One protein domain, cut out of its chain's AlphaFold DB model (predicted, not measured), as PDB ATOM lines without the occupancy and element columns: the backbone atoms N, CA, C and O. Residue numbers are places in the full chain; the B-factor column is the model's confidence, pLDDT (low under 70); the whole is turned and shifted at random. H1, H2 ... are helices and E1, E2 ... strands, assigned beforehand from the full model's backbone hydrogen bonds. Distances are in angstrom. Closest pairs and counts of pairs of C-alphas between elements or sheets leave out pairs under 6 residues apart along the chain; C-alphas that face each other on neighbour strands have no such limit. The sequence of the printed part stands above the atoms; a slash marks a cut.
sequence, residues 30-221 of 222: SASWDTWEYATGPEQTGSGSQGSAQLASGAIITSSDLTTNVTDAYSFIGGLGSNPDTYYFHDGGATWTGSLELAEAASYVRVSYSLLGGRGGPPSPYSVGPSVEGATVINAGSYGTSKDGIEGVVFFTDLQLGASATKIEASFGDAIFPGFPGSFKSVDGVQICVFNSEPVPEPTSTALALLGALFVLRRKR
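What this domain is: This is residues 30 to 221 of the 222 residues of an uncharacterized protein of Verrucomicrobiales bacterium (UniProt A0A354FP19). One twisted sheet of nine strands is folded over on itself into two layers, and a single helix, H1, sticks out from this body with residues 206 to 221 standing free. The long strands E5 and E8 run side by side and fold back together, passing through both layers: E2, E4 and E6 lie in one layer with residues 92 to 102 of E5, and E1, E3, E7 and E9 in the other with residues 106 to 116 of E5. The printed part has 192 residues, with E1 to E9 followed by H1 along the chain, and its class is mostly strand. The sheet is branched, with no single order of strands, and its neighbour pairs are antiparallel. The whole is compact, with a radius of gyration of the C-alphas of 18.2 A and spans of 63 by 43 by 31 A.

How they stand to each other: E5, residues 92 to 116, and E8, residues 150 to 173, have three neighbours each. They are antiparallel neighbours with staggered pairing: N 98 and O 170 are 2.8 A apart, and N 111 and O 157 are 2.9 A apart, both within hydrogen-bond range. E5 bends by 169 degrees at residue 95, and E8 bends by 146 degrees at residue 169. On one side of E5 lie E4, residues 61 to 73, beside its residues 92 to 102, and E9, residues 187 to 195, beside its residues 106 to 115; E8 lies on the other side. E4 and E5 form a hairpin, with N 67 and O 97 at 2.8 A. E9 is antiparallel to E5, with N 110 and O 193 at 2.8 A. E1, residues 30 to 34, is antiparallel to E9, with N 33 and O 190 at 2.8 A. On the other side of E1 is the edge strand E3, residues 55 to 57, antiparallel to it, with N 57 and O 30 at 2.8 A. Beside E4, on the side away from E5, is the edge strand E2, residues 46 to 49, antiparallel to E4, with N 48 and O 68 at 3.0 A. On the side of E8 away from E5 lie two edge strands: E6, residues 128 to 132, with N 131 and O 171 at 2.9 A, and E7, residues 136 to 147, with N 143 and O 154 at 2.9 A. E7 and E8 form a hairpin, and E7 bends by 52 degrees at residue 139. The closest C-alphas of E1 and E4, those of Trp 33 and Leu 66, are 7.2 A apart. The closest C-alphas of E5 and E6, those of Val 111 and Pro 130, are 6.2 A apart. H1, residues 205 to 219, is not on the sheet and is apart from E1 to E8; in it every O i to N i+4 pair is within hydrogen-bond range.

Where its parts are: E1 begins at C-alpha 30, (-31.981, 30.193, -34.275). From first to last C-alpha E4 measures 33.1 A, E7 32.4 A, E9 24.1 A and E8 21.9 A. E5, the longest strand with 25 residues, measures 15.3 A between its end C-alphas and begins at (-46.606, 11.709, -17.777). H1 is 20.9 A long and ends at C-alpha 219, (-22.637, 4.768, -64.274).

The domain as a whole: The C-alphas farthest apart, those of Gln 44 and Arg 221, are 65.0 A apart. Without residues 206 to 221 the body spans 46 by 36 by 29 A. The printed part has no cut. The links E1 to E2, E4 to E5, E5 to E6 and E8 to E9 are long. The mean pLDDT of the printed part is 79.0; values under 70 fall at residues 41 to 42, 74 to 91, 117 to 122, 146 to 151, 176 to 182 and 202 to 221.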
ATOM      1  N   SER A  30     -31.535  31.383 -34.988       94.94
ATOM      2  CA  SER A  30     -31.981  30.193 -34.275       94.94
ATOM      3  C   SER A  30     -31.830  30.403 -32.779       94.94
ATOM      4  O   SER A  30     -30.826  30.959 -32.349       94.94
ATOM      5  N   ALA A  31     -32.762  29.881 -32.000       95.44
ATOM      6  CA  ALA A  31     -32.663  29.738 -30.555       95.44
ATOM      7  C   ALA A  31     -32.851  28.261 -30.216       95.44
ATOM      8  O   ALA A  31     -33.751  27.620 -30.764       95.44
ATOM      9  N   SER A  32     -31.999  27.708 -29.360       93.81
ATOM     10  CA  SER A  32     -32.146  26.338 -28.886       93.81
ATOM     11  C   SER A  32     -31.987  26.234 -27.385       93.81
ATOM     12  O   SER A  32     -31.149  26.925 -26.797       93.81
ATOM     13  N   TRP A  33     -32.763  25.313 -26.827       91.50
ATOM     14  CA  TRP A  33     -32.810  25.028 -25.417       91.50
ATOM     15  C   TRP A  33     -32.525  23.583 -25.104       91.50
ATOM     16  O   TRP A  33     -32.995  22.682 -25.803       91.50
ATOM     17  N   ASP A  34     -31.858  23.420 -23.975       85.06
ATOM     18  CA  ASP A  34     -31.784  22.174 -23.244       85.06
ATOM     19  C   ASP A  34     -32.893  22.223 -22.173       85.06
ATOM     20  O   ASP A  34     -33.158  23.273 -21.583       85.06
ATOM     21  N   THR A  35     -33.580  21.113 -21.934       81.88
ATOM     22  CA  THR A  35     -34.864  21.072 -21.203       81.88
ATOM     23  C   THR A  35     -34.749  20.617 -19.741       81.88
ATOM     24  O   THR A  35     -35.651  19.972 -19.211       81.88
ATOM     25  N   TRP A  36     -33.633  20.959 -19.087       73.69
ATOM     26  CA  TRP A  36     -33.220  20.428 -17.773       73.69
ATOM     27  C   TRP A  36     -33.336  21.437 -16.625       73.69
ATOM     28  O   TRP A  36     -33.099  21.076 -15.475       73.69
ATOM     29  N   GLU A  37     -33.630  22.702 -16.927       73.50
ATOM     30  CA  GLU A  37     -33.601  23.794 -15.948       73.50
ATOM     31  C   GLU A  37     -34.875  23.821 -15.098       73.50
ATOM     32  O   GLU A  37     -34.822  24.001 -13.880       73.50
ATOM     33  N   TYR A  38     -36.035  23.606 -15.723       78.06
ATOM     34  CA  TYR A  38     -37.306  23.521 -15.018       78.06
ATOM     35  C   TYR A  38     -37.735  22.080 -14.780       78.06
ATOM     36  O   TYR A  38     -37.837  21.272 -15.707       78.06
ATOM     37  N   ALA A  39     -38.092  21.822 -13.521       70.50
ATOM     38  CA  ALA A  39     -38.531  20.536 -13.041       70.50
ATOM     39  C   ALA A  39     -39.704  20.626 -12.066       70.50
ATOM     40  O   ALA A  39     -39.638  21.361 -11.079       70.50
ATOM     41  N   THR A  40     -40.760  19.842 -12.295       70.06
ATOM     42  CA  THR A  40     -41.762  19.570 -11.258       70.06
ATOM     43  C   THR A  40     -41.283  18.445 -10.343       70.06
ATOM     44  O   THR A  40     -40.476  17.601 -10.737       70.06
ATOM     45  N   GLY A  41     -41.757  18.432  -9.095       65.38
ATOM     46  CA  GLY A  41     -41.519  17.298  -8.206       65.38
ATOM     47  C   GLY A  41     -42.220  16.022  -8.703       65.38
ATOM     48  O   GLY A  41     -43.103  16.096  -9.560       65.38
ATOM     49  N   PRO A  42     -41.880  14.849  -8.142       67.50
ATOM     50  CA  PRO A  42     -42.565  13.597  -8.462       67.50
ATOM     51  C   PRO A  42     -44.078  13.721  -8.270       67.50
ATOM     52  O   PRO A  42     -44.516  14.296  -7.273       67.50
ATOM     53  N   GLU A  43     -44.859  13.173  -9.207       72.00
ATOM     54  CA  GLU A  43     -46.335  13.210  -9.185       72.00
ATOM     55  C   GLU A  43     -46.938  14.631  -9.143       72.00
ATOM     56  O   GLU A  43     -48.075  14.825  -8.714       72.00
ATOM     57  N   GLN A  44     -46.190  15.648  -9.588       77.50
ATOM     58  CA  GLN A  44     -46.664  17.031  -9.638       77.50
ATOM     59  C   GLN A  44     -46.795  17.551 -11.067       77.50
ATOM     60  O   GLN A  44     -45.864  17.495 -11.873       77.50
ATOM     61  N   THR A  45     -47.953  18.149 -11.338       84.69
ATOM     62  CA  THR A  45     -48.188  19.008 -12.500       84.69
ATOM     63  C   THR A  45     -47.706  20.425 -12.219       84.69
ATOM     64  O   THR A  45     -47.731  20.884 -11.074       84.69
ATOM     65  N   GLY A  46     -47.348  21.163 -13.261       86.19
ATOM     66  CA  GLY A  46     -46.894  22.538 -13.116       86.19
ATOM     67  C   GLY A  46     -46.384  23.114 -14.423       86.19
ATOM     68  O   GLY A  46     -46.086  22.381 -15.362       86.19
ATOM     69  N   SER A  47     -46.283  24.439 -14.458       90.88
ATOM     70  CA  SER A  47     -45.710  25.166 -15.582       90.88
ATOM     71  C   SER A  47     -44.550  26.034 -15.115       90.88
ATOM     72  O   SER A  47     -44.610  26.626 -14.030       90.88
ATOM     73  N   GLY A  48     -43.501  26.108 -15.928       90.50
ATOM     74  CA  GLY A  48     -42.335  26.931 -15.651       90.50
ATOM     75  C   GLY A  48     -41.409  27.097 -16.848       90.50
ATOM     76  O   GLY A  48     -41.462  26.352 -17.826       90.50
ATOM     77  N   SER A  49     -40.576  28.127 -16.754       93.19
ATOM     78  CA  SER A  49     -39.611  28.515 -17.780       93.19
ATOM     79  C   SER A  49     -38.322  27.704 -17.641       93.19
ATOM     80  O   SER A  49     -37.767  27.598 -16.549       93.19
ATOM     81  N   GLN A  50     -37.838  27.180 -18.766       89.12
ATOM     82  CA  GLN A  50     -36.502  26.604 -18.956       89.12
ATOM     83  C   GLN A  50     -35.427  27.693 -19.145       89.12
ATOM     84  O   GLN A  50     -34.253  27.390 -19.341       89.12
ATOM     85  N   GLY A  51     -35.821  28.967 -19.101       91.94
ATOM     86  CA  GLY A  51     -34.967  30.127 -19.299       91.94
ATOM     87  C   GLY A  51     -34.789  30.532 -20.763       91.94
ATOM     88  O   GLY A  51     -35.389  29.992 -21.697       91.94
ATOM     89  N   SER A  52     -33.930  31.531 -20.965       94.25
ATOM     90  CA  SER A  52     -33.518  31.957 -22.303       94.25
ATOM     91  C   SER A  52     -32.672  30.900 -23.002       94.25
ATOM     92  O   SER A  52     -31.997  30.105 -22.352       94.25
ATOM     93  N   ALA A  53     -32.681  30.928 -24.336       91.62
ATOM     94  CA  ALA A  53     -31.961  29.961 -25.151       91.62
ATOM     95  C   ALA A  53     -30.473  29.899 -24.782       91.62
ATOM     96  O   ALA A  53     -29.766  30.910 -24.834       91.62
ATOM     97  N   GLN A  54     -29.995  28.700 -24.452       88.88
ATOM     98  CA  GLN A  54     -28.599  28.436 -24.106       88.88
ATOM     99  C   GLN A  54     -27.675  28.647 -25.312       88.88
ATOM    100  O   GLN A  54     -26.514  29.028 -25.153       88.88
ATOM    101  N   LEU A  55     -28.188  28.426 -26.526       85.06
ATOM    102  CA  LEU A  55     -27.489  28.728 -27.770       85.06
ATOM    103  C   LEU A  55     -28.403  29.520 -28.701       85.06
ATOM    104  O   LEU A  55     -29.518  29.097 -29.014       85.06
ATOM    105  N   ALA A  56     -27.894  30.648 -29.188       85.94
ATOM    106  CA  ALA A  56     -28.550  31.456 -30.200       85.94
ATOM    107  C   ALA A  56     -27.589  31.767 -31.355       85.94
ATOM    108  O   ALA A  56     -26.386  31.945 -31.157       85.94
ATOM    109  N   SER A  57     -28.122  31.831 -32.570       86.25
ATOM    110  CA  SER A  57     -27.422  32.316 -33.761       86.25
ATOM    111  C   SER A  57     -28.273  33.370 -34.458       86.25
ATOM    112  O   SER A  57     -29.495  33.345 -34.334       86.25
ATOM    113  N   GLY A  58     -27.633  34.290 -35.183       80.81
ATOM    114  CA  GLY A  58     -28.309  35.443 -35.779       80.81
ATOM    115  C   GLY A  58     -28.655  36.523 -34.748       80.81
ATOM    116  O   GLY A  58     -28.928  36.241 -33.587       80.81
ATOM    117  N   ALA A  59     -28.608  37.789 -35.162       81.50
ATOM    118  CA  ALA A  59     -28.767  38.927 -34.250       81.50
ATOM    119  C   ALA A  59     -30.226  39.379 -34.069       81.50
ATOM    120  O   ALA A  59     -30.482  40.304 -33.301       81.50
ATOM    121  N   ILE A  60     -31.175  38.772 -34.790       89.50
ATOM    122  CA  ILE A  60     -32.555  39.263 -34.791       89.50
ATOM    123  C   ILE A  60     -33.365  38.792 -33.584       89.50
ATOM    124  O   ILE A  60     -34.358  39.435 -33.296       89.50
ATOM    125  N   ILE A  61     -32.980  37.735 -32.863       94.50
ATOM    126  CA  ILE A  61     -33.694  37.311 -31.644       94.50
ATOM    127  C   ILE A  61     -33.262  38.217 -30.487       94.50
ATOM    128  O   ILE A  61     -32.106  38.184 -30.069       94.50
ATOM    129  N   THR A  62     -34.182  39.036 -29.979       94.69
ATOM    130  CA  THR A  62     -33.923  39.998 -28.893       94.69
ATOM    131  C   THR A  62     -34.279  39.436 -27.525       94.69
ATOM    132  O   THR A  62     -33.649  39.795 -26.530       94.69
ATOM    133  N   SER A  63     -35.258  38.534 -27.463       95.56
ATOM    134  CA  SER A  63     -35.560  37.748 -26.274       95.56
ATOM    135  C   SER A  63     -36.078  36.368 -26.663       95.56
ATOM    136  O   SER A  63     -36.587  36.154 -27.767       95.56
ATOM    137  N   SER A  64     -35.890  35.414 -25.756       96.56
ATOM    138  CA  SER A  64     -36.327  34.040 -25.951       96.56
ATOM    139  C   SER A  64     -36.653  33.394 -24.609       96.56
ATOM    140  O   SER A  64     -36.013  33.712 -23.601       96.56
ATOM    141  N   ASP A  65     -37.637  32.502 -24.610       97.00
ATOM    142  CA  ASP A  65     -37.963  31.623 -23.489       97.00
ATOM    143  C   ASP A  65     -38.563  30.308 -23.997       97.00
ATOM    144  O   ASP A  65     -39.186  30.271 -25.062       97.00
ATOM    145  N   LEU A  66     -38.398  29.237 -23.228       96.25
ATOM    146  CA  LEU A  66     -39.094  27.974 -23.441       96.25
ATOM    147  C   LEU A  66     -39.847  27.618 -22.167       96.25
ATOM    148  O   LEU A  66     -39.246  27.331 -21.139       96.25
ATOM    149  N   THR A  67     -41.170  27.602 -22.233       95.12
ATOM    150  CA  THR A  67     -42.015  27.165 -21.124       95.12
ATOM    151  C   THR A  67     -42.365  25.692 -21.283       95.12
ATOM    152  O   THR A  67     -42.836  25.261 -22.337       95.12
ATOM    153  N   THR A  68     -42.177  24.925 -20.215       90.81
ATOM    154  CA  THR A  68     -42.691  23.564 -20.078       90.81
ATOM    155  C   THR A  68     -43.930  23.586 -19.210       90.81
ATOM    156  O   THR A  68     -43.937  24.210 -18.153       90.81
ATOM    157  N   ASN A  69     -44.954  22.849 -19.616       89.75
ATOM    158  CA  ASN A  69     -46.142  22.615 -18.814       89.75
ATOM    159  C   ASN A  69     -46.371  21.107 -18.685       89.75
ATOM    160  O   ASN A  69     -46.738  20.445 -19.655       89.75
ATOM    161  N   VAL A  70     -46.132  20.576 -17.489       85.62
ATOM    162  CA  VAL A  70     -46.429  19.193 -17.112       85.62
ATOM    163  C   VAL A  70     -47.921  19.112 -16.823       85.62
ATOM    164  O   VAL A  70     -48.393  19.598 -15.794       85.62
ATOM    165  N   THR A  71     -48.662  18.540 -17.766       83.50
ATOM    166  CA  THR A  71     -50.126  18.460 -17.733       83.50
ATOM    167  C   THR A  71     -50.635  17.231 -17.001       83.50
ATOM    168  O   THR A  71     -51.787  17.224 -16.569       83.50
ATOM    169  N   ASP A  72     -49.786  16.220 -16.835       77.62
ATOM    170  CA  ASP A  72     -50.103  15.004 -16.101       77.62
ATOM    171  C   ASP A  72     -48.828  14.396 -15.510       77.62
ATOM    172  O   ASP A  72     -47.786  14.421 -16.169       77.62
ATOM    173  N   ALA A  73     -48.906  13.877 -14.285       73.75
ATOM    174  CA  ALA A  73     -47.753  13.401 -13.526       73.75
ATOM    175  C   ALA A  73     -48.065  12.089 -12.787       73.75
ATOM    176  O   ALA A  73     -49.093  11.973 -12.121       73.75
ATOM    177  N   TYR A  74     -47.163  11.112 -12.864       65.62
ATOM    178  CA  TYR A  74     -47.370   9.743 -12.391       65.62
ATOM    179  C   TYR A  74     -46.202   9.239 -11.537       65.62
ATOM    180  O   TYR A  74     -45.068   9.687 -11.683       65.62
ATOM    181  N   SER A  75     -46.461   8.250 -10.672       55.97
ATOM    182  CA  SER A  75     -45.402   7.512  -9.979       55.97
ATOM    183  C   SER A  75     -44.690   6.617 -10.979       55.97
ATOM    184  O   SER A  75     -45.166   5.524 -11.299       55.97
ATOM    185  N   PHE A  76     -43.525   7.031 -11.460       52.25
ATOM    186  CA  PHE A  76     -42.620   6.100 -12.109       52.25
ATOM    187  C   PHE A  76     -41.237   6.149 -11.466       52.25
ATOM    188  O   PHE A  76     -40.730   7.190 -11.062       52.25
ATOM    189  N   ILE A  77     -40.622   4.975 -11.330       43.88
ATOM    190  CA  ILE A  77     -39.223   4.864 -10.928       43.88
ATOM    191  C   ILE A  77     -38.415   5.181 -12.187       43.88
ATOM    192  O   ILE A  77     -38.238   4.306 -13.035       43.88
ATOM    193  N   GLY A  78     -37.979   6.432 -12.344       41.97
ATOM    194  CA  GLY A  78     -37.097   6.836 -13.442       41.97
ATOM    195  C   GLY A  78     -35.944   5.839 -13.655       41.97
ATOM    196  O   GLY A  78     -35.409   5.280 -12.696       41.97
ATOM    197  N   GLY A  79     -35.573   5.586 -14.918       38.66
ATOM    198  CA  GLY A  79     -34.421   4.727 -15.249       38.66
ATOM    199  C   GLY A  79     -34.665   3.561 -16.216       38.66
ATOM    200  O   GLY A  79     -33.991   2.536 -16.117       38.66
ATOM    201  N   LEU A  80     -35.594   3.668 -17.174       41.66
ATOM    202  CA  LEU A  80     -35.684   2.667 -18.253       41.66
ATOM    203  C   LEU A  80     -34.707   2.914 -19.417       41.66
ATOM    204  O   LEU A  80     -34.565   2.015 -20.249       41.66
ATOM    205  N   GLY A  81     -34.032   4.068 -19.473       43.50
ATOM    206  CA  GLY A  81     -32.919   4.311 -20.397       43.50
ATOM    207  C   GLY A  81     -31.615   3.669 -19.912       43.50
ATOM    208  O   GLY A  81     -31.507   3.224 -18.775       43.50
ATOM    209  N   SER A  82     -30.620   3.567 -20.791       39.47
ATOM    210  CA  SER A  82     -29.300   3.004 -20.473       39.47
ATOM    211  C   SER A  82     -28.277   4.052 -20.023       39.47
ATOM    212  O   SER A  82     -27.127   3.687 -19.790       39.47
ATOM    213  N   ASN A  83     -28.657   5.330 -19.917       42.19
ATOM    214  CA  ASN A  83     -27.731   6.416 -19.611       42.19
ATOM    215  C   ASN A  83     -28.211   7.299 -18.430       42.19
ATOM    216  O   ASN A  83     -29.159   8.070 -18.597       42.19
ATOM    217  N   PRO A  84     -27.550   7.221 -17.256       37.22
ATOM    218  CA  PRO A  84     -27.869   8.015 -16.068       37.22
ATOM    219  C   PRO A  84     -27.752   9.527 -16.227       37.22
ATOM    220  O   PRO A  84     -28.419  10.247 -15.488       37.22
ATOM    221  N   ASP A  85     -27.001   9.999 -17.219       39.44
ATOM    222  CA  ASP A  85     -26.830  11.428 -17.485       39.44
ATOM    223  C   ASP A  85     -27.984  12.015 -18.324       39.44
ATOM    224  O   ASP A  85     -27.983  13.207 -18.609       39.44
ATOM    225  N   THR A  86     -28.978  11.197 -18.723       44.28
ATOM    226  CA  THR A  86     -30.041  11.586 -19.681       44.28
ATOM    227  C   THR A  86     -31.466  11.698 -19.135       44.28
ATOM    228  O   THR A  86     -32.429  11.764 -19.898       44.28
ATOM    229  N   TYR A  87     -31.658  11.695 -17.818       46.72
ATOM    230  CA  TYR A  87     -33.002  11.537 -17.259       46.72
ATOM    231  C   TYR A  87     -33.699  12.857 -16.939       46.72
ATOM    232  O   TYR A  87     -33.835  13.225 -15.777       46.72
ATOM    233  N   TYR A  88     -34.248  13.491 -17.976       52.75
ATOM    234  CA  TYR A  88     -35.467  14.287 -17.835       52.75
ATOM    235  C   TYR A  88     -36.643  13.542 -18.486       52.75
ATOM    236  O   TYR A  88     -37.198  13.943 -19.510       52.75
ATOM    237  N   PHE A  89     -36.981  12.368 -17.943       52.62
ATOM    238  CA  PHE A  89     -38.263  11.742 -18.259       52.62
ATOM    239  C   PHE A  89     -39.331  12.524 -17.503       52.62
ATOM    240  O   PHE A  89     -39.365  12.500 -16.277       52.62
ATOM    241  N   HIS A  90     -40.188  13.238 -18.230       57.84
ATOM    242  CA  HIS A  90     -41.440  13.674 -17.637       57.84
ATOM    243  C   HIS A  90     -42.271  12.422 -17.372       57.84
ATOM    244  O   HIS A  90     -42.598  11.677 -18.302       57.84
ATOM    245  N   ASP A  91     -42.591  12.190 -16.105       60.09
ATOM    246  CA  ASP A  91     -43.429  11.078 -15.678       60.09
ATOM    247  C   ASP A  91     -44.895  11.370 -16.034       60.09
ATOM    248  O   ASP A  91     -45.721  11.541 -15.152       60.09
ATOM    249  N   GLY A  92     -45.235  11.482 -17.322       71.00
ATOM    250  CA  GLY A  92     -46.606  11.709 -17.777       71.00
ATOM    251  C   GLY A  92     -46.720  12.517 -19.064       71.00
ATOM    252  O   GLY A  92     -46.090  12.186 -20.071       71.00
ATOM    253  N   GLY A  93     -47.598  13.520 -19.042       80.75
ATOM    254  CA  GLY A  93     -47.921  14.370 -20.187       80.75
ATOM    255  C   GLY A  93     -47.285  15.748 -20.078       80.75
ATOM    256  O   GLY A  93     -47.294  16.354 -19.005       80.75
ATOM    257  N   ALA A  94     -46.753  16.260 -21.187       85.00
ATOM    258  CA  ALA A  94     -46.169  17.595 -21.230       85.00
ATOM    259  C   ALA A  94     -46.457  18.337 -22.539       85.00
ATOM    260  O   ALA A  94     -46.496  17.757 -23.628       85.00
ATOM    261  N   THR A  95     -46.600  19.654 -22.426       91.44
ATOM    262  CA  THR A  95     -46.621  20.589 -23.554       91.44
ATOM    263  C   THR A  95     -45.497  21.604 -23.422       91.44
ATOM    264  O   THR A  95     -45.088  21.958 -22.315       91.44
ATOM    265  N   TRP A  96     -45.033  22.101 -24.558       93.88
ATOM    266  CA  TRP A  96     -43.921  23.033 -24.671       93.88
ATOM    267  C   TRP A  96     -44.365  24.253 -25.453       93.88
ATOM    268  O   TRP A  96     -45.004  24.100 -26.495       93.88
ATOM    269  N   THR A  97     -43.983  25.434 -24.980       97.31
ATOM    270  CA  THR A  97     -44.247  26.709 -25.649       97.31
ATOM    271  C   THR A  97     -42.953  27.503 -25.735       97.31
ATOM    272  O   THR A  97     -42.435  27.970 -24.724       97.31
ATOM    273  N   GLY A  98     -42.411  27.628 -26.943       97.38
ATOM    274  CA  GLY A  98     -41.253  28.468 -27.221       97.38
ATOM    275  C   GLY A  98     -41.689  29.856 -27.670       97.38
ATOM    276  O   GLY A  98     -42.476  29.988 -28.608       97.38
ATOM    277  N   SER A  99     -41.146  30.877 -27.018       97.75
ATOM    278  CA  SER A  99     -41.472  32.284 -27.240       97.75
ATOM    279  C   SER A  99     -40.240  33.030 -27.728       97.75
ATOM    280  O   SER A  99     -39.188  32.950 -27.096       97.75
ATOM    281  N   LEU A 100     -40.365  33.767 -28.832       97.69
ATOM    282  CA  LEU A 100     -39.318  34.629 -29.382       97.69
ATOM    283  C   LEU A 100     -39.844  36.045 -29.613       97.69
ATOM    284  O   LEU A 100     -40.913  36.220 -30.200       97.69
ATOM    285  N   GLU A 101     -39.034  37.038 -29.253       97.62
ATOM    286  CA  GLU A 101     -39.157  38.412 -29.748       97.62
ATOM    287  C   GLU A 101     -38.027  38.688 -30.741       97.62
ATOM    288  O   GLU A 101     -36.866  38.329 -30.510       97.62
ATOM    289  N   LEU A 102     -38.365  39.324 -31.860       97.06
ATOM    290  CA  LEU A 102     -37.473  39.576 -32.982       97.06
ATOM    291  C   LEU A 102     -37.330  41.081 -33.243       97.06
ATOM    292  O   LEU A 102     -38.304  41.832 -33.209       97.06
ATOM    293  N   ALA A 103     -36.120  41.526 -33.573       96.75
ATOM    294  CA  ALA A 103     -35.831  42.888 -34.023       96.75
ATOM    295  C   ALA A 103     -36.402  43.178 -35.422       96.75
ATOM    296  O   ALA A 103     -36.659  44.330 -35.763       96.75
ATOM    297  N   GLU A 104     -36.602  42.132 -36.224       95.25
ATOM    298  CA  GLU A 104     -37.137  42.197 -37.580       95.25
ATOM    299  C   GLU A 104     -38.173  41.090 -37.781       95.25
ATOM    300  O   GLU A 104     -38.081  40.020 -37.177       95.25
ATOM    301  N   ALA A 105     -39.176  41.348 -38.619       96.38
ATOM    302  CA  ALA A 105     -40.238  40.382 -38.856       96.38
ATOM    303  C   ALA A 105     -39.722  39.185 -39.668       96.38
ATOM    304  O   ALA A 105     -39.042  39.374 -40.675       96.38
ATOM    305  N   ALA A 106     -40.100  37.976 -39.260       96.88
ATOM    306  CA  ALA A 106     -39.890  36.742 -40.013       96.88
ATOM    307  C   ALA A 106     -41.190  36.310 -40.700       96.88
ATOM    308  O   ALA A 106     -42.274  36.646 -40.230       96.88
ATOM    309  N   SER A 107     -41.097  35.544 -41.787       98.00
ATOM    310  CA  SER A 107     -42.258  35.006 -42.522       98.00
ATOM    311  C   SER A 107     -42.440  33.499 -42.352       98.00
ATOM    312  O   SER A 107     -43.527  32.980 -42.610       98.00
ATOM    313  N   TYR A 108     -41.396  32.790 -41.923       98.12
ATOM    314  CA  TYR A 108     -41.435  31.349 -41.693       98.12
ATOM    315  C   TYR A 108     -40.711  30.987 -40.404       98.12
ATOM    316  O   TYR A 108     -39.786  31.680 -39.969       98.12
ATOM    317  N   VAL A 109     -41.114  29.860 -39.829       97.69
ATOM    318  CA  VAL A 109     -40.552  29.305 -38.601       97.69
ATOM    319  C   VAL A 109     -40.349  27.807 -38.787       97.69
ATOM    320  O   VAL A 109     -41.243  27.122 -39.275       97.69
ATOM    321  N   ARG A 110     -39.196  27.282 -38.370       97.31
ATOM    322  CA  ARG A 110     -38.978  25.844 -38.169       97.31
ATOM    323  C   ARG A 110     -38.912  25.593 -36.678       97.31
ATOM    324  O   ARG A 110     -38.034  26.134 -36.011       97.31
ATOM    325  N   VAL A 111     -39.800  24.752 -36.172       97.44
ATOM    326  CA  VAL A 111     -39.781  24.310 -34.774       97.44
ATOM    327  C   VAL A 111     -39.334  22.863 -34.756       97.44
ATOM    328  O   VAL A 111     -39.921  22.027 -35.442       97.44
ATOM    329  N   SER A 112     -38.291  22.580 -33.988       95.44
ATOM    330  CA  SER A 112     -37.703  21.254 -33.850       95.44
ATOM    331  C   SER A 112     -37.641  20.850 -32.386       95.44
ATOM    332  O   SER A 112     -37.364  21.681 -31.526       95.44
ATOM    333  N   TYR A 113     -37.857  19.574 -32.100       92.75
ATOM    334  CA  TYR A 113     -37.658  19.001 -30.774       92.75
ATOM    335  C   TYR A 113     -36.983  17.644 -30.900       92.75
ATOM    336  O   TYR A 113     -37.214  16.903 -31.860       92.75
ATOM    337  N   SER A 114     -36.130  17.332 -29.936       88.56
ATOM    338  CA  SER A 114     -35.394  16.078 -29.897       88.56
ATOM    339  C   SER A 114     -35.966  15.167 -28.837       88.56
ATOM    340  O   SER A 114     -36.146  15.580 -27.692       88.56
ATOM    341  N   LEU A 115     -36.247  13.931 -29.230       85.06
ATOM    342  CA  LEU A 115     -36.648  12.874 -28.319       85.06
ATOM    343  C   LEU A 115     -35.542  11.836 -28.231       85.06
ATOM    344  O   LEU A 115     -34.966  11.447 -29.251       85.06
ATOM    345  N   LEU A 116     -35.302  11.337 -27.025       75.81
ATOM    346  CA  LEU A 116     -34.397  10.215 -26.806       75.81
ATOM    347  C   LEU A 116     -35.149   8.890 -26.970       75.81
ATOM    348  O   LEU A 116     -36.298   8.747 -26.543       75.81
ATOM    349  N   GLY A 117     -34.513   7.917 -27.623       62.22
ATOM    350  CA  GLY A 117     -35.042   6.559 -27.725       62.22
ATOM    351  C   GLY A 117     -34.998   5.815 -26.388       62.22
ATOM    352  O   GLY A 117     -34.134   6.053 -25.547       62.22
ATOM    353  N   GLY A 118     -35.920   4.866 -26.204       57.81
ATOM    354  CA  GLY A 118     -35.957   3.968 -25.048       57.81
ATOM    355  C   GLY A 118     -36.183   2.513 -25.469       57.81
ATOM    356  O   GLY A 118     -36.875   2.256 -26.450       57.81
ATOM    357  N   ARG A 119     -35.581   1.563 -24.734       50.34
ATOM    358  CA  ARG A 119     -35.827   0.097 -24.753       50.34
ATOM    359  C   ARG A 119     -36.392  -0.500 -26.061       50.34
ATOM    360  O   ARG A 119     -37.447  -1.130 -26.041       50.34
ATOM    361  N   GLY A 120     -35.652  -0.402 -27.167       49.59
ATOM    362  CA  GLY A 120     -35.879  -1.258 -28.343       49.59
ATOM    363  C   GLY A 120     -36.355  -0.579 -29.629       49.59
ATOM    364  O   GLY A 120     -36.742  -1.295 -30.551       49.59
ATOM    365  N   GLY A 121     -36.305   0.752 -29.741       58.34
ATOM    366  CA  GLY A 121     -36.515   1.420 -31.029       58.34
ATOM    367  C   GLY A 121     -36.402   2.947 -30.990       58.34
ATOM    368  O   GLY A 121     -36.345   3.534 -29.907       58.34
ATOM    369  N   PRO A 122     -36.379   3.595 -32.171       68.12
ATOM    370  CA  PRO A 122     -36.384   5.048 -32.267       68.12
ATOM    371  C   PRO A 122     -37.690   5.619 -31.684       68.12
ATOM    372  O   PRO A 122     -38.751   5.001 -31.830       68.12
ATOM    373  N   PRO A 123     -37.647   6.798 -31.041       77.38
ATOM    374  CA  PRO A 123     -38.837   7.430 -30.491       77.38
ATOM    375  C   PRO A 123     -39.806   7.843 -31.608       77.38
ATOM    376  O   PRO A 123     -39.410   8.091 -32.746       77.38
ATOM    377  N   SER A 124     -41.095   7.928 -31.277       82.69
ATOM    378  CA  SER A 124     -42.146   8.472 -32.149       82.69
ATOM    379  C   SER A 124     -42.403   9.960 -31.859       82.69
ATOM    380  O   SER A 124     -42.148  10.382 -30.729       82.69
ATOM    381  N   PRO A 125     -42.928  10.755 -32.813       86.94
ATOM    382  CA  PRO A 125     -43.262  12.160 -32.565       86.94
ATOM    383  C   PRO A 125     -44.399  12.312 -31.543       86.94
ATOM    384  O   PRO A 125     -45.135  11.361 -31.262       86.94
ATOM    385  N   TYR A 126     -44.563  13.523 -31.012       87.94
ATOM    386  CA  TYR A 126     -45.762  13.916 -30.270       87.94
ATOM    387  C   TYR A 126     -47.023  13.863 -31.145       87.94
ATOM    388  O   TYR A 126     -46.959  14.051 -32.361       87.94
ATOM    389  N   SER A 127     -48.182  13.640 -30.515       84.56
ATOM    390  CA  SER A 127     -49.479  13.642 -31.205       84.56
ATOM    391  C   SER A 127     -49.891  15.036 -31.672       84.56
ATOM    392  O   SER A 127     -50.529  15.160 -32.717       84.56
ATOM    393  N   VAL A 128     -49.534  16.079 -30.912       91.38
ATOM    394  CA  VAL A 128     -49.704  17.476 -31.317       91.38
ATOM    395  C   VAL A 128     -48.351  17.992 -31.790       91.38
ATOM    396  O   VAL A 128     -47.439  18.233 -30.995       91.38
ATOM    397  N   GLY A 129     -48.214  18.118 -33.109       93.38
ATOM    398  CA  GLY A 129     -47.023  18.694 -33.721       93.38
ATOM    399  C   GLY A 129     -46.896  20.200 -33.449       93.38
ATOM    400  O   GLY A 129     -47.874  20.839 -33.056       93.38
ATOM    401  N   PRO A 130     -45.708  20.780 -33.687       97.38
ATOM    402  CA  PRO A 130     -45.503  22.215 -33.592       97.38
ATOM    403  C   PRO A 130     -46.489  23.040 -34.402       97.38
ATOM    404  O   PRO A 130     -46.770  22.749 -35.565       97.38
ATOM    405  N   SER A 131     -46.976  24.097 -33.764       97.06
ATOM    406  CA  SER A 131     -47.954  25.028 -34.306       97.06
ATOM    407  C   SER A 131     -47.648  26.448 -33.839       97.06
ATOM    408  O   SER A 131     -47.103  26.645 -32.756       97.06
ATOM    409  N   VAL A 132     -47.993  27.426 -34.673       97.81
ATOM    410  CA  VAL A 132     -47.995  28.862 -34.359       97.81
ATOM    411  C   VAL A 132     -49.368  29.378 -34.778       97.81
ATOM    412  O   VAL A 132     -49.876  28.979 -35.832       97.81
ATOM    413  N   GLU A 133     -49.993  30.224 -33.963       96.00
ATOM    414  CA  GLU A 133     -51.330  30.742 -34.262       96.00
ATOM    415  C   GLU A 133     -51.359  31.452 -35.628       96.00
ATOM    416  O   GLU A 133     -50.505  32.280 -35.945       96.00
ATOM    417  N   GLY A 134     -52.332  31.089 -36.470       95.06
ATOM    418  CA  GLY A 134     -52.481  31.649 -37.816       95.06
ATOM    419  C   GLY A 134     -51.428  31.195 -38.839       95.06
ATOM    420  O   GLY A 134     -51.465  31.659 -39.978       95.06
ATOM    421  N   ALA A 135     -50.504  30.302 -38.475       97.81
ATOM    422  CA  ALA A 135     -49.532  29.729 -39.399       97.81
ATOM    423  C   ALA A 135     -50.061  28.462 -40.092       97.81
ATOM    424  O   ALA A 135     -50.907  27.739 -39.567       97.81
ATOM    425  N   THR A 136     -49.526  28.171 -41.275       98.00
ATOM    426  CA  THR A 136     -49.810  26.950 -42.042       98.00
ATOM    427  C   THR A 136     -48.587  26.043 -42.042       98.00
ATOM    428  O   THR A 136     -47.478  26.497 -42.320       98.00
ATOM    429  N   VAL A 137     -48.777  24.753 -41.760       96.69
ATOM    430  CA  VAL A 137     -47.712  23.750 -41.897       96.69
ATOM    431  C   VAL A 137     -47.429  23.520 -43.377       96.69
ATOM    432  O   VAL A 137     -48.330  23.148 -44.127       96.69
ATOM    433  N   ILE A 138     -46.178  23.713 -43.786       95.56
ATOM    434  CA  ILE A 138     -45.737  23.535 -45.179       95.56
ATOM    435  C   ILE A 138     -44.854  22.298 -45.362       95.56
ATOM    436  O   ILE A 138     -44.824  21.714 -46.443       95.56
ATOM    437  N   ASN A 139     -44.171  21.862 -44.305       93.62
ATOM    438  CA  ASN A 139     -43.331  20.672 -44.318       93.62
ATOM    439  C   ASN A 139     -43.147  20.141 -42.888       93.62
ATOM    440  O   ASN A 139     -43.211  20.897 -41.920       93.62
ATOM    441  N   ALA A 140     -42.931  18.838 -42.744       92.62
ATOM    442  CA  ALA A 140     -42.618  18.207 -41.469       92.62
ATOM    443  C   ALA A 140     -41.819  16.926 -41.709       92.62
ATOM    444  O   ALA A 140     -41.978  16.256 -42.733       92.62
ATOM    445  N   GLY A 141     -40.971  16.557 -40.757       91.44
ATOM    446  CA  GLY A 141     -40.153  15.362 -40.887       91.44
ATOM    447  C   GLY A 141     -39.337  15.061 -39.647       91.44
ATOM    448  O   GLY A 141     -39.559  15.614 -38.570       91.44
ATOM    449  N   SER A 142     -38.382  14.151 -39.806       90.44
ATOM    450  CA  SER A 142     -37.452  13.804 -38.745       90.44
ATOM    451  C   SER A 142     -36.086  13.388 -39.274       90.44
ATOM    452  O   SER A 142     -35.932  12.998 -40.435       90.44
ATOM    453  N   TYR A 143     -35.081  13.472 -38.409       86.75
ATOM    454  CA  TYR A 143     -33.755  12.921 -38.647       86.75
ATOM    455  C   TYR A 143     -33.183  12.324 -37.364       86.75
ATOM    456  O   TYR A 143     -33.390  12.840 -36.268       86.75
ATOM    457  N   GLY A 144     -32.447  11.223 -37.509       82.50
ATOM    458  CA  GLY A 144     -31.703  10.643 -36.399       82.50
ATOM    459  C   GLY A 144     -30.564  11.563 -35.968       82.50
ATOM    460  O   GLY A 144     -29.893  12.174 -36.808       82.50
ATOM    461  N   THR A 145     -30.342  11.635 -34.664       74.75
ATOM    462  CA  THR A 145     -29.175  12.252 -34.047       74.75
ATOM    463  C   THR A 145     -28.493  11.202 -33.178       74.75
ATOM    464  O   THR A 145     -29.152  10.403 -32.517       74.75
ATOM    465  N   SER A 146     -27.169  11.134 -33.245       65.69
ATOM    466  CA  SER A 146     -26.390  10.216 -32.422       65.69
ATOM    467  C   SER A 146     -25.196  10.964 -31.863       65.69
ATOM    468  O   SER A 146     -24.333  11.404 -32.629       65.69
ATOM    469  N   LYS A 147     -25.138  11.082 -30.542       62.44
ATOM    470  CA  LYS A 147     -23.997  11.647 -29.824       62.44
ATOM    471  C   LYS A 147     -23.650  10.701 -28.689       62.44
ATOM    472  O   LYS A 147     -24.535  10.244 -27.973       62.44
ATOM    473  N   ASP A 148     -22.375  10.333 -28.604       59.34
ATOM    474  CA  ASP A 148     -21.840   9.461 -27.552       59.34
ATOM    475  C   ASP A 148     -22.613   8.136 -27.360       59.34
ATOM    476  O   ASP A 148     -22.715   7.598 -26.261       59.34
ATOM    477  N   GLY A 149     -23.159   7.586 -28.453       59.16
ATOM    478  CA  GLY A 149     -23.897   6.316 -28.453       59.16
ATOM    479  C   GLY A 149     -25.361   6.404 -28.004       59.16
ATOM    480  O   GLY A 149     -26.029   5.373 -27.958       59.16
ATOM    481  N   ILE A 150     -25.879   7.601 -27.711       61.25
ATOM    482  CA  ILE A 150     -27.304   7.830 -27.449       61.25
ATOM    483  C   ILE A 150     -28.009   8.079 -28.784       61.25
ATOM    484  O   ILE A 150     -27.675   9.027 -29.499       61.25
ATOM    485  N   GLU A 151     -28.986   7.237 -29.123       69.00
ATOM    486  CA  GLU A 151     -29.852   7.441 -30.284       69.00
ATOM    487  C   GLU A 151     -31.015   8.372 -29.919       69.00
ATOM    488  O   GLU A 151     -31.899   8.026 -29.130       69.00
ATOM    489  N   GLY A 152     -31.016   9.559 -30.517       77.31
ATOM    490  CA  GLY A 152     -32.134  10.491 -30.498       77.31
ATOM    491  C   GLY A 152     -32.749  10.643 -31.884       77.31
ATOM    492  O   GLY A 152     -32.147  10.314 -32.911       77.31
ATOM    493  N   VAL A 153     -33.960  11.181 -31.936       84.88
ATOM    494  CA  VAL A 153     -34.581  11.622 -33.187       84.88
ATOM    495  C   VAL A 153     -35.067  13.041 -33.000       84.88
ATOM    496  O   VAL A 153     -35.834  13.332 -32.083       84.88
ATOM    497  N   VAL A 154     -34.639  13.912 -33.907       89.19
ATOM    498  CA  VAL A 154     -35.176  15.260 -34.016       89.19
ATOM    499  C   VAL A 154     -36.368  15.221 -34.949       89.19
ATOM    500  O   VAL A 154     -36.262  14.757 -36.085       89.19
ATOM    501  N   PHE A 155     -37.489  15.739 -34.476       92.50
ATOM    502  CA  PHE A 155     -38.680  16.008 -35.268       92.50
ATOM    503  C   PHE A 155     -38.745  17.499 -35.541       92.50
ATOM    504  O   PHE A 155     -38.446  18.292 -34.652       92.50
ATOM    505  N   PHE A 156     -39.135  17.881 -36.752       94.62
ATOM    506  CA  PHE A 156     -39.259  19.281 -37.132       94.62
ATOM    507  C   PHE A 156     -40.542  19.536 -37.917       94.62
ATOM    508  O   PHE A 156     -41.026  18.662 -38.642       94.62
ATOM    509  N   THR A 157     -41.034  20.765 -37.810       96.50
ATOM    510  CA  THR A 157     -42.154  21.289 -38.591       96.50
ATOM    511  C   THR A 157     -41.804  22.678 -39.100       96.50
ATOM    512  O   THR A 157     -41.431  23.554 -38.318       96.50
ATOM    513  N   ASP A 158     -41.959  22.871 -40.405       97.12
ATOM    514  CA  ASP A 158     -41.867  24.157 -41.083       97.12
ATOM    515  C   ASP A 158     -43.255  24.781 -41.183       97.12
ATOM    516  O   ASP A 158     -44.212  24.163 -41.662       97.12
ATOM    517  N   LEU A 159     -43.348  26.025 -40.737       98.12
ATOM    518  CA  LEU A 159     -44.570  26.801 -40.626       98.12
ATOM    519  C   LEU A 159     -44.401  28.095 -41.422       98.12
ATOM    520  O   LEU A 159     -43.454  28.850 -41.202       98.12
ATOM    521  N   GLN A 160     -45.334  28.365 -42.328       98.31
ATOM    522  CA  GLN A 160     -45.491  29.669 -42.964       98.31
ATOM    523  C   GLN A 160     -46.439  30.518 -42.122       98.31
ATOM    524  O   GLN A 160     -47.576  30.114 -41.878       98.31
ATOM    525  N   LEU A 161     -45.996  31.694 -41.688       98.00
ATOM    526  CA  LEU A 161     -46.824  32.597 -40.892       98.00
ATOM    527  C   LEU A 161     -47.874  33.279 -41.778       98.00
ATOM    528  O   LEU A 161     -47.575  33.683 -42.901       98.00
ATOM    529  N   GLY A 162     -49.101  33.442 -41.267       94.75
ATOM    530  CA  GLY A 162     -50.178  34.127 -41.998       94.75
ATOM    531  C   GLY A 162     -49.869  35.598 -42.314       94.75
ATOM    532  O   GLY A 162     -50.355  36.142 -43.303       94.75
ATOM    533  N   ALA A 163     -49.018  36.224 -41.503       95.25
ATOM    534  CA  ALA A 163     -48.369  37.498 -41.771       95.25
ATOM    535  C   ALA A 163     -46.966  37.475 -41.159       95.25
ATOM    536  O   ALA A 163     -46.737  36.771 -40.173       95.25
ATOM    537  N   SER A 164     -46.032  38.249 -41.718       96.06
ATOM    538  CA  SER A 164     -44.710  38.372 -41.110       96.06
ATOM    539  C   SER A 164     -44.828  38.932 -39.690       96.06
ATOM    540  O   SER A 164     -45.542  39.914 -39.474       96.06
ATOM    541  N   ALA A 165     -44.124  38.329 -38.735       96.94
ATOM    542  CA  ALA A 165     -44.270  38.635 -37.317       96.94
ATOM    543  C   ALA A 165     -42.916  38.839 -36.638       96.94
ATOM    544  O   ALA A 165     -41.933  38.172 -36.961       96.94
ATOM    545  N   THR A 166     -42.880  39.760 -35.674       97.31
ATOM    546  CA  THR A 166     -41.743  39.961 -34.764       97.31
ATOM    547  C   THR A 166     -41.892  39.179 -33.467       97.31
ATOM    548  O   THR A 166     -40.927  39.048 -32.732       97.31
ATOM    549  N   LYS A 167     -43.085  38.653 -33.178       97.56
ATOM    550  CA  LYS A 167     -43.344  37.812 -32.015       97.56
ATOM    551  C   LYS A 167     -43.783  36.439 -32.484       97.56
ATOM    552  O   LYS A 167     -44.753  36.334 -33.234       97.56
ATOM    553  N   ILE A 168     -43.068  35.410 -32.051       97.81
ATOM    554  CA  ILE A 168     -43.354  34.016 -32.389       97.81
ATOM    555  C   ILE A 168     -43.648  33.267 -31.100       97.81
ATOM    556  O   ILE A 168     -42.826  33.265 -30.190       97.81
ATOM    557  N   GLU A 169     -44.800  32.608 -31.051       98.06
ATOM    558  CA  GLU A 169     -45.169  31.699 -29.972       98.06
ATOM    559  C   GLU A 169     -45.517  30.348 -30.596       98.06
ATOM    560  O   GLU A 169     -46.496  30.218 -31.334       98.06
ATOM    561  N   ALA A 170     -44.650  29.364 -30.371       97.56
ATOM    562  CA  ALA A 170     -44.740  28.046 -30.975       97.56
ATOM    563  C   ALA A 170     -45.022  26.989 -29.912       97.56
ATOM    564  O   ALA A 170     -44.248  26.856 -28.967       97.56
ATOM    565  N   SER A 171     -46.082  26.201 -30.099       96.88
ATOM    566  CA  SER A 171     -46.504  25.185 -29.130       96.88
ATOM    567  C   SER A 171     -46.584  23.781 -29.727       96.88
ATOM    568  O   SER A 171     -46.993  23.610 -30.879       96.88
ATOM    569  N   PHE A 172     -46.207  22.772 -28.939       95.44
ATOM    570  CA  PHE A 172     -46.308  21.344 -29.274       95.44
ATOM    571  C   PHE A 172     -46.392  20.475 -28.012       95.44
ATOM    572  O   PHE A 172     -46.163  20.956 -26.902       95.44
ATOM    573  N   GLY A 173     -46.675  19.182 -28.177       91.69
ATOM    574  CA  GLY A 173     -46.570  18.205 -27.092       91.69
ATOM    575  C   GLY A 173     -47.697  17.181 -27.074       91.69
ATOM    576  O   GLY A 173     -48.254  16.800 -28.108       91.69
ATOM    577  N   ASP A 174     -48.021  16.708 -25.879       86.12
ATOM    578  CA  ASP A 174     -49.137  15.797 -25.670       86.12
ATOM    579  C   ASP A 174     -50.484  16.494 -25.881       86.12
ATOM    580  O   ASP A 174     -50.691  17.653 -25.519       86.12
ATOM    581  N   ALA A 175     -51.436  15.757 -26.448       80.81
ATOM    582  CA  ALA A 175     -52.827  16.175 -26.410       80.81
ATOM    583  C   ALA A 175     -53.372  15.978 -24.988       80.81
ATOM    584  O   ALA A 175     -53.213  14.908 -24.401       80.81
ATOM    585  N   ILE A 176     -54.040  16.998 -24.446       66.88
ATOM    586  CA  ILE A 176     -54.688  16.907 -23.135       66.88
ATOM    587  C   ILE A 176     -55.908  15.992 -23.269       66.88
ATOM    588  O   ILE A 176     -56.930  16.381 -23.835       66.88
ATOM    589  N   PHE A 177     -55.810  14.779 -22.732       60.66
ATOM    590  CA  PHE A 177     -56.922  13.839 -22.651       60.66
ATOM    591  C   PHE A 177     -57.201  13.494 -21.186       60.66
ATOM    592  O   PHE A 177     -56.313  12.982 -20.506       60.66
ATOM    593  N   PRO A 178     -58.428  13.722 -20.682       58.53
ATOM    594  CA  PRO A 178     -58.789  13.307 -19.333       58.53
ATOM    595  C   PRO A 178     -58.606  11.794 -19.154       58.53
ATOM    596  O   PRO A 178     -59.271  11.003 -19.824       58.53
ATOM    597  N   GLY A 179     -57.715  11.393 -18.245       56.22
ATOM    598  CA  GLY A 179     -57.485   9.989 -17.890       56.22
ATOM    599  C   GLY A 179     -56.673   9.173 -18.901       56.22
ATOM    600  O   GLY A 179     -56.640   7.949 -18.772       56.22
ATOM    601  N   PHE A 180     -56.037   9.808 -19.894       60.75
ATOM    602  CA  PHE A 180     -55.041   9.137 -20.726       60.75
ATOM    603  C   PHE A 180     -53.644   9.519 -20.238       60.75
ATOM    604  O   PHE A 180     -53.328  10.709 -20.210       60.75
ATOM    605  N   PRO A 181     -52.799   8.539 -19.892       58.56
ATOM    606  CA  PRO A 181     -51.431   8.831 -19.525       58.56
ATOM    607  C   PRO A 181     -50.740   9.425 -20.749       58.56
ATOM    608  O   PRO A 181     -50.780   8.829 -21.826       58.56
ATOM    609  N   GLY A 182     -50.168  10.621 -20.609       65.88
ATOM    610  CA  GLY A 182     -49.395  11.261 -21.672       65.88
ATOM    611  C   GLY A 182     -48.299  10.351 -22.238       65.88
ATOM    612  O   GLY A 182     -48.093   9.216 -21.811       65.88
ATOM    613  N   SER A 183     -47.575  10.814 -23.249       70.75
ATOM    614  CA  SER A 183     -46.719   9.913 -24.025       70.75
ATOM    615  C   SER A 183     -45.436   9.432 -23.329       70.75
ATOM    616  O   SER A 183     -44.703   8.649 -23.940       70.75
ATOM    617  N   PHE A 184     -45.157   9.859 -22.087       73.44
ATOM    618  CA  PHE A 184     -43.936   9.540 -21.325       73.44
ATOM    619  C   PHE A 184     -42.648   9.851 -22.103       73.44
ATOM    620  O   PHE A 184     -41.622   9.175 -21.974       73.44
ATOM    621  N   LYS A 185     -42.718  10.847 -22.989       77.62
ATOM    622  CA  LYS A 185     -41.609  11.248 -23.851       77.62
ATOM    623  C   LYS A 185     -40.672  12.171 -23.085       77.62
ATOM    624  O   LYS A 185     -41.106  13.129 -22.453       77.62
ATOM    625  N   SER A 186     -39.378  11.894 -23.200       75.25
ATOM    626  CA  SER A 186     -38.323  12.793 -22.743       75.25
ATOM    627  C   SER A 186     -37.881  13.668 -23.910       75.25
ATOM    628  O   SER A 186     -37.425  13.152 -24.936       75.25
ATOM    629  N   VAL A 187     -38.069  14.979 -23.761       82.94
ATOM    630  CA  VAL A 187     -37.486  15.975 -24.662       82.94
ATOM    631  C   VAL A 187     -36.089  16.280 -24.143       82.94
ATOM    632  O   VAL A 187     -35.951  16.606 -22.969       82.94
ATOM    633  N   ASP A 188     -35.083  16.152 -25.005       81.75
ATOM    634  CA  ASP A 188     -33.678  16.490 -24.709       81.75
ATOM    635  C   ASP A 188     -33.376  17.960 -25.018       81.75
ATOM    636  O   ASP A 188     -32.567  18.611 -24.358       81.75
ATOM    637  N   GLY A 189     -34.054  18.488 -26.037       88.19
ATOM    638  CA  GLY A 189     -33.931  19.879 -26.418       88.19
ATOM    639  C   GLY A 189     -34.975  20.323 -27.430       88.19
ATOM    640  O   GLY A 189     -35.663  19.512 -28.063       88.19
ATOM    641  N   VAL A 190     -35.059  21.638 -27.601       93.12
ATOM    642  CA  VAL A 190     -35.943  22.324 -28.550       93.12
ATOM    643  C   VAL A 190     -35.125  23.335 -29.340       93.12
ATOM    644  O   VAL A 190     -34.267  24.003 -28.779       93.12
ATOM    645  N   GLN A 191     -35.394  23.489 -30.634       95.69
ATOM    646  CA  GLN A 191     -34.814  24.543 -31.459       95.69
ATOM    647  C   GLN A 191     -35.901  25.232 -32.276       95.69
ATOM    648  O   GLN A 191     -36.696  24.580 -32.950       95.69
ATOM    649  N   ILE A 192     -35.887  26.561 -32.281       97.19
ATOM    650  CA  ILE A 192     -36.717  27.382 -33.158       97.19
ATOM    651  C   ILE A 192     -35.801  28.176 -34.081       97.19
ATOM    652  O   ILE A 192     -34.933  28.915 -33.622       97.19
ATOM    653  N   CYS A 193     -35.996  28.021 -35.387       97.12
ATOM    654  CA  CYS A 193     -35.346  28.826 -36.417       97.12
ATOM    655  C   CYS A 193     -36.373  29.729 -37.093       97.12
ATOM    656  O   CYS A 193     -37.511  29.314 -37.317       97.12
ATOM    657  N   VAL A 194     -35.961  30.936 -37.465       97.12
ATOM    658  CA  VAL A 194     -36.808  31.923 -38.150       97.12
ATOM    659  C   VAL A 194     -36.211  32.306 -39.504       97.12
ATOM    660  O   VAL A 194     -34.989  32.333 -39.671       97.12
ATOM    661  N   PHE A 195     -37.072  32.586 -40.485       96.62
ATOM    662  CA  PHE A 195     -36.675  32.791 -41.882       96.62
ATOM    663  C   PHE A 195     -37.527  33.864 -42.575       96.62
ATOM    664  O   PHE A 195     -38.698  34.056 -42.243       96.62
ATOM    665  N   ASN A 196     -36.966  34.500 -43.611       95.19
ATOM    666  CA  ASN A 196     -37.690  35.395 -44.534       95.19
ATOM    667  C   ASN A 196     -38.067  34.719 -45.860       95.19
ATOM    668  O   ASN A 196     -38.787  35.286 -46.677       95.19
ATOM    669  N   SER A 197     -37.586  33.501 -46.078       94.44
ATOM    670  CA  SER A 197     -37.953  32.639 -47.194       94.44
ATOM    671  C   SER A 197     -38.245  31.240 -46.672       94.44
ATOM    672  O   SER A 197     -37.932  30.931 -45.522       94.44
ATOM    673  N   GLU A 198     -38.855  30.403 -47.509       93.19
ATOM    674  CA  GLU A 198     -39.136  29.017 -47.151       93.19
ATOM    675  C   GLU A 198     -37.857  28.322 -46.634       93.19
ATOM    676  O   GLU A 198     -36.793  28.464 -47.255       93.19
ATOM    677  N   PRO A 199     -37.913  27.611 -45.491       91.69
ATOM    678  CA  PRO A 199     -36.762  26.890 -44.968       91.69
ATOM    679  C   PRO A 199     -36.208  25.935 -46.021       91.69
ATOM    680  O   PRO A 199     -36.960  25.185 -46.644       91.69
ATOM    681  N   VAL A 200     -34.886  25.923 -46.212       86.38
ATOM    682  CA  VAL A 200     -34.279  24.902 -47.072       86.38
ATOM    683  C   VAL A 200     -34.663  23.533 -46.494       86.38
ATOM    684  O   VAL A 200     -34.482  23.313 -45.286       86.38
ATOM    685  N   PRO A 201     -35.229  22.620 -47.309       72.69
ATOM    686  CA  PRO A 201     -35.568  21.293 -46.834       72.69
ATOM    687  C   PRO A 201     -34.329  20.646 -46.230       72.69
ATOM    688  O   PRO A 201     -33.257  20.666 -46.842       72.69
ATOM    689  N   GLU A 202     -34.470  20.057 -45.041       66.50
ATOM    690  CA  GLU A 202     -33.432  19.152 -44.554       66.50
ATOM    691  C   GLU A 202     -33.162  18.104 -45.643       66.50
ATOM    692  O   GLU A 202     -34.117  17.684 -46.313       66.50
ATOM    693  N   PRO A 203     -31.903  17.674 -45.864       54.84
ATOM    694  CA  PRO A 203     -31.609  16.579 -46.771       54.84
ATOM    695  C   PRO A 203     -32.297  15.327 -46.233       54.84
ATOM    696  O   PRO A 203     -31.761  14.572 -45.423       54.84
ATOM    697  N   THR A 204     -33.531  15.130 -46.671       49.94
ATOM    698  CA  THR A 204     -34.303  13.936 -46.405       49.94
ATOM    699  C   THR A 204     -33.584  12.785 -47.095       49.94
ATOM    700  O   THR A 204     -32.976  12.933 -48.163       49.94
ATOM    701  N   SER A 205     -33.621  11.609 -46.475       48.22
ATOM    702  CA  SER A 205     -33.044  10.386 -47.039       48.22
ATOM    703  C   SER A 205     -33.538  10.112 -48.468       48.22
ATOM    704  O   SER A 205     -32.815   9.504 -49.251       48.22
ATOM    705  N   THR A 206     -34.706  10.633 -48.852       46.47
ATOM    706  CA  THR A 206     -35.254  10.614 -50.215       46.47
ATOM    707  C   THR A 206     -34.465  11.462 -51.213       46.47
ATOM    708  O   THR A 206     -34.214  10.985 -52.318       46.47
ATOM    709  N   ALA A 207     -34.009  12.668 -50.859       47.56
ATOM    710  CA  ALA A 207     -33.184  13.503 -51.741       47.56
ATOM    711  C   ALA A 207     -31.787  12.893 -51.961       47.56
ATOM    712  O   ALA A 207     -31.294  12.838 -53.091       47.56
ATOM    713  N   LEU A 208     -31.183  12.348 -50.900       50.22
ATOM    714  CA  LEU A 208     -29.920  11.600 -50.974       50.22
ATOM    715  C   LEU A 208     -30.070  10.282 -51.745       50.22
ATOM    716  O   LEU A 208     -29.192   9.938 -52.536       50.22
ATOM    717  N   ALA A 209     -31.188   9.569 -51.579       51.28
ATOM    718  CA  ALA A 209     -31.500   8.375 -52.361       51.28
ATOM    719  C   ALA A 209     -31.701   8.700 -53.848       51.28
ATOM    720  O   ALA A 209     -31.237   7.940 -54.698       51.28
ATOM    721  N   LEU A 210     -32.315   9.842 -54.182       51.72
ATOM    722  CA  LEU A 210     -32.462  10.296 -55.569       51.72
ATOM    723  C   LEU A 210     -31.109  10.657 -56.195       51.72
ATOM    724  O   LEU A 210     -30.826  10.247 -57.320       51.72
ATOM    725  N   LEU A 211     -30.250  11.375 -55.465       56.34
ATOM    726  CA  LEU A 211     -28.881  11.687 -55.890       56.34
ATOM    727  C   LEU A 211     -28.049  10.411 -56.066       56.34
ATOM    728  O   LEU A 211     -27.406  10.236 -57.101       56.34
ATOM    729  N   GLY A 212     -28.125   9.478 -55.116       55.53
ATOM    730  CA  GLY A 212     -27.501   8.159 -55.219       55.53
ATOM    731  C   GLY A 212     -27.992   7.375 -56.440       55.53
ATOM    732  O   GLY A 212     -27.180   6.858 -57.211       55.53
ATOM    733  N   ALA A 213     -29.303   7.354 -56.686       57.97
ATOM    734  CA  ALA A 213     -29.895   6.727 -57.866       57.97
ATOM    735  C   ALA A 213     -29.429   7.394 -59.171       57.97
ATOM    736  O   ALA A 213     -29.103   6.695 -60.128       57.97
ATOM    737  N   LEU A 214     -29.310   8.724 -59.210       56.62
ATOM    738  CA  LEU A 214     -28.780   9.481 -60.351       56.62
ATOM    739  C   LEU A 214     -27.310   9.146 -60.650       56.62
ATOM    740  O   LEU A 214     -26.948   8.992 -61.819       56.62
ATOM    741  N   PHE A 215     -26.466   8.970 -59.629       61.66
ATOM    742  CA  PHE A 215     -25.074   8.535 -59.810       61.66
ATOM    743  C   PHE A 215     -24.968   7.080 -60.291       61.66
ATOM    744  O   PHE A 215     -24.148   6.777 -61.163       61.66
ATOM    745  N   VAL A 216     -25.821   6.185 -59.784       58.69
ATOM    746  CA  VAL A 216     -25.880   4.780 -60.226       58.69
ATOM    747  C   VAL A 216     -26.407   4.666 -61.661       58.69
ATOM    748  O   VAL A 216     -25.858   3.907 -62.458       58.69
ATOM    749  N   LEU A 217     -27.418   5.457 -62.030       56.41
ATOM    750  CA  LEU A 217     -27.972   5.498 -63.388       56.41
ATOM    751  C   LEU A 217     -26.998   6.127 -64.394       56.41
ATOM    752  O   LEU A 217     -26.920   5.657 -65.528       56.41
ATOM    753  N   ARG A 218     -26.199   7.127 -63.993       55.16
ATOM    754  CA  ARG A 218     -25.123   7.680 -64.840       55.16
ATOM    755  C   ARG A 218     -23.980   6.693 -65.074       55.16
ATOM    756  O   ARG A 218     -23.439   6.678 -66.170       55.16
ATOM    757  N   ARG A 219     -23.641   5.840 -64.098       54.47
ATOM    758  CA  ARG A 219     -22.637   4.768 -64.274       54.47
ATOM    759  C   ARG A 219     -23.113   3.607 -65.154       54.47
ATOM    760  O   ARG A 219     -22.279   2.843 -65.622       54.47
ATOM    761  N   LYS A 220     -24.424   3.452 -65.359       47.16
ATOM    762  CA  LYS A 220     -25.019   2.376 -66.171       47.16
ATOM    763  C   LYS A 220     -25.346   2.774 -67.616       47.16
ATOM    764  O   LYS A 220     -25.969   1.981 -68.317       47.16
ATOM    765  N   ARG A 221     -24.943   3.961 -68.079       43.75
ATOM    766  CA  ARG A 221     -24.956   4.276 -69.515       43.75
ATOM    767  C   ARG A 221     -23.615   3.846 -70.134       43.75
ATOM    768  O   ARG A 221     -22.606   4.413 -69.713       43.75
TER     769      ARG A 221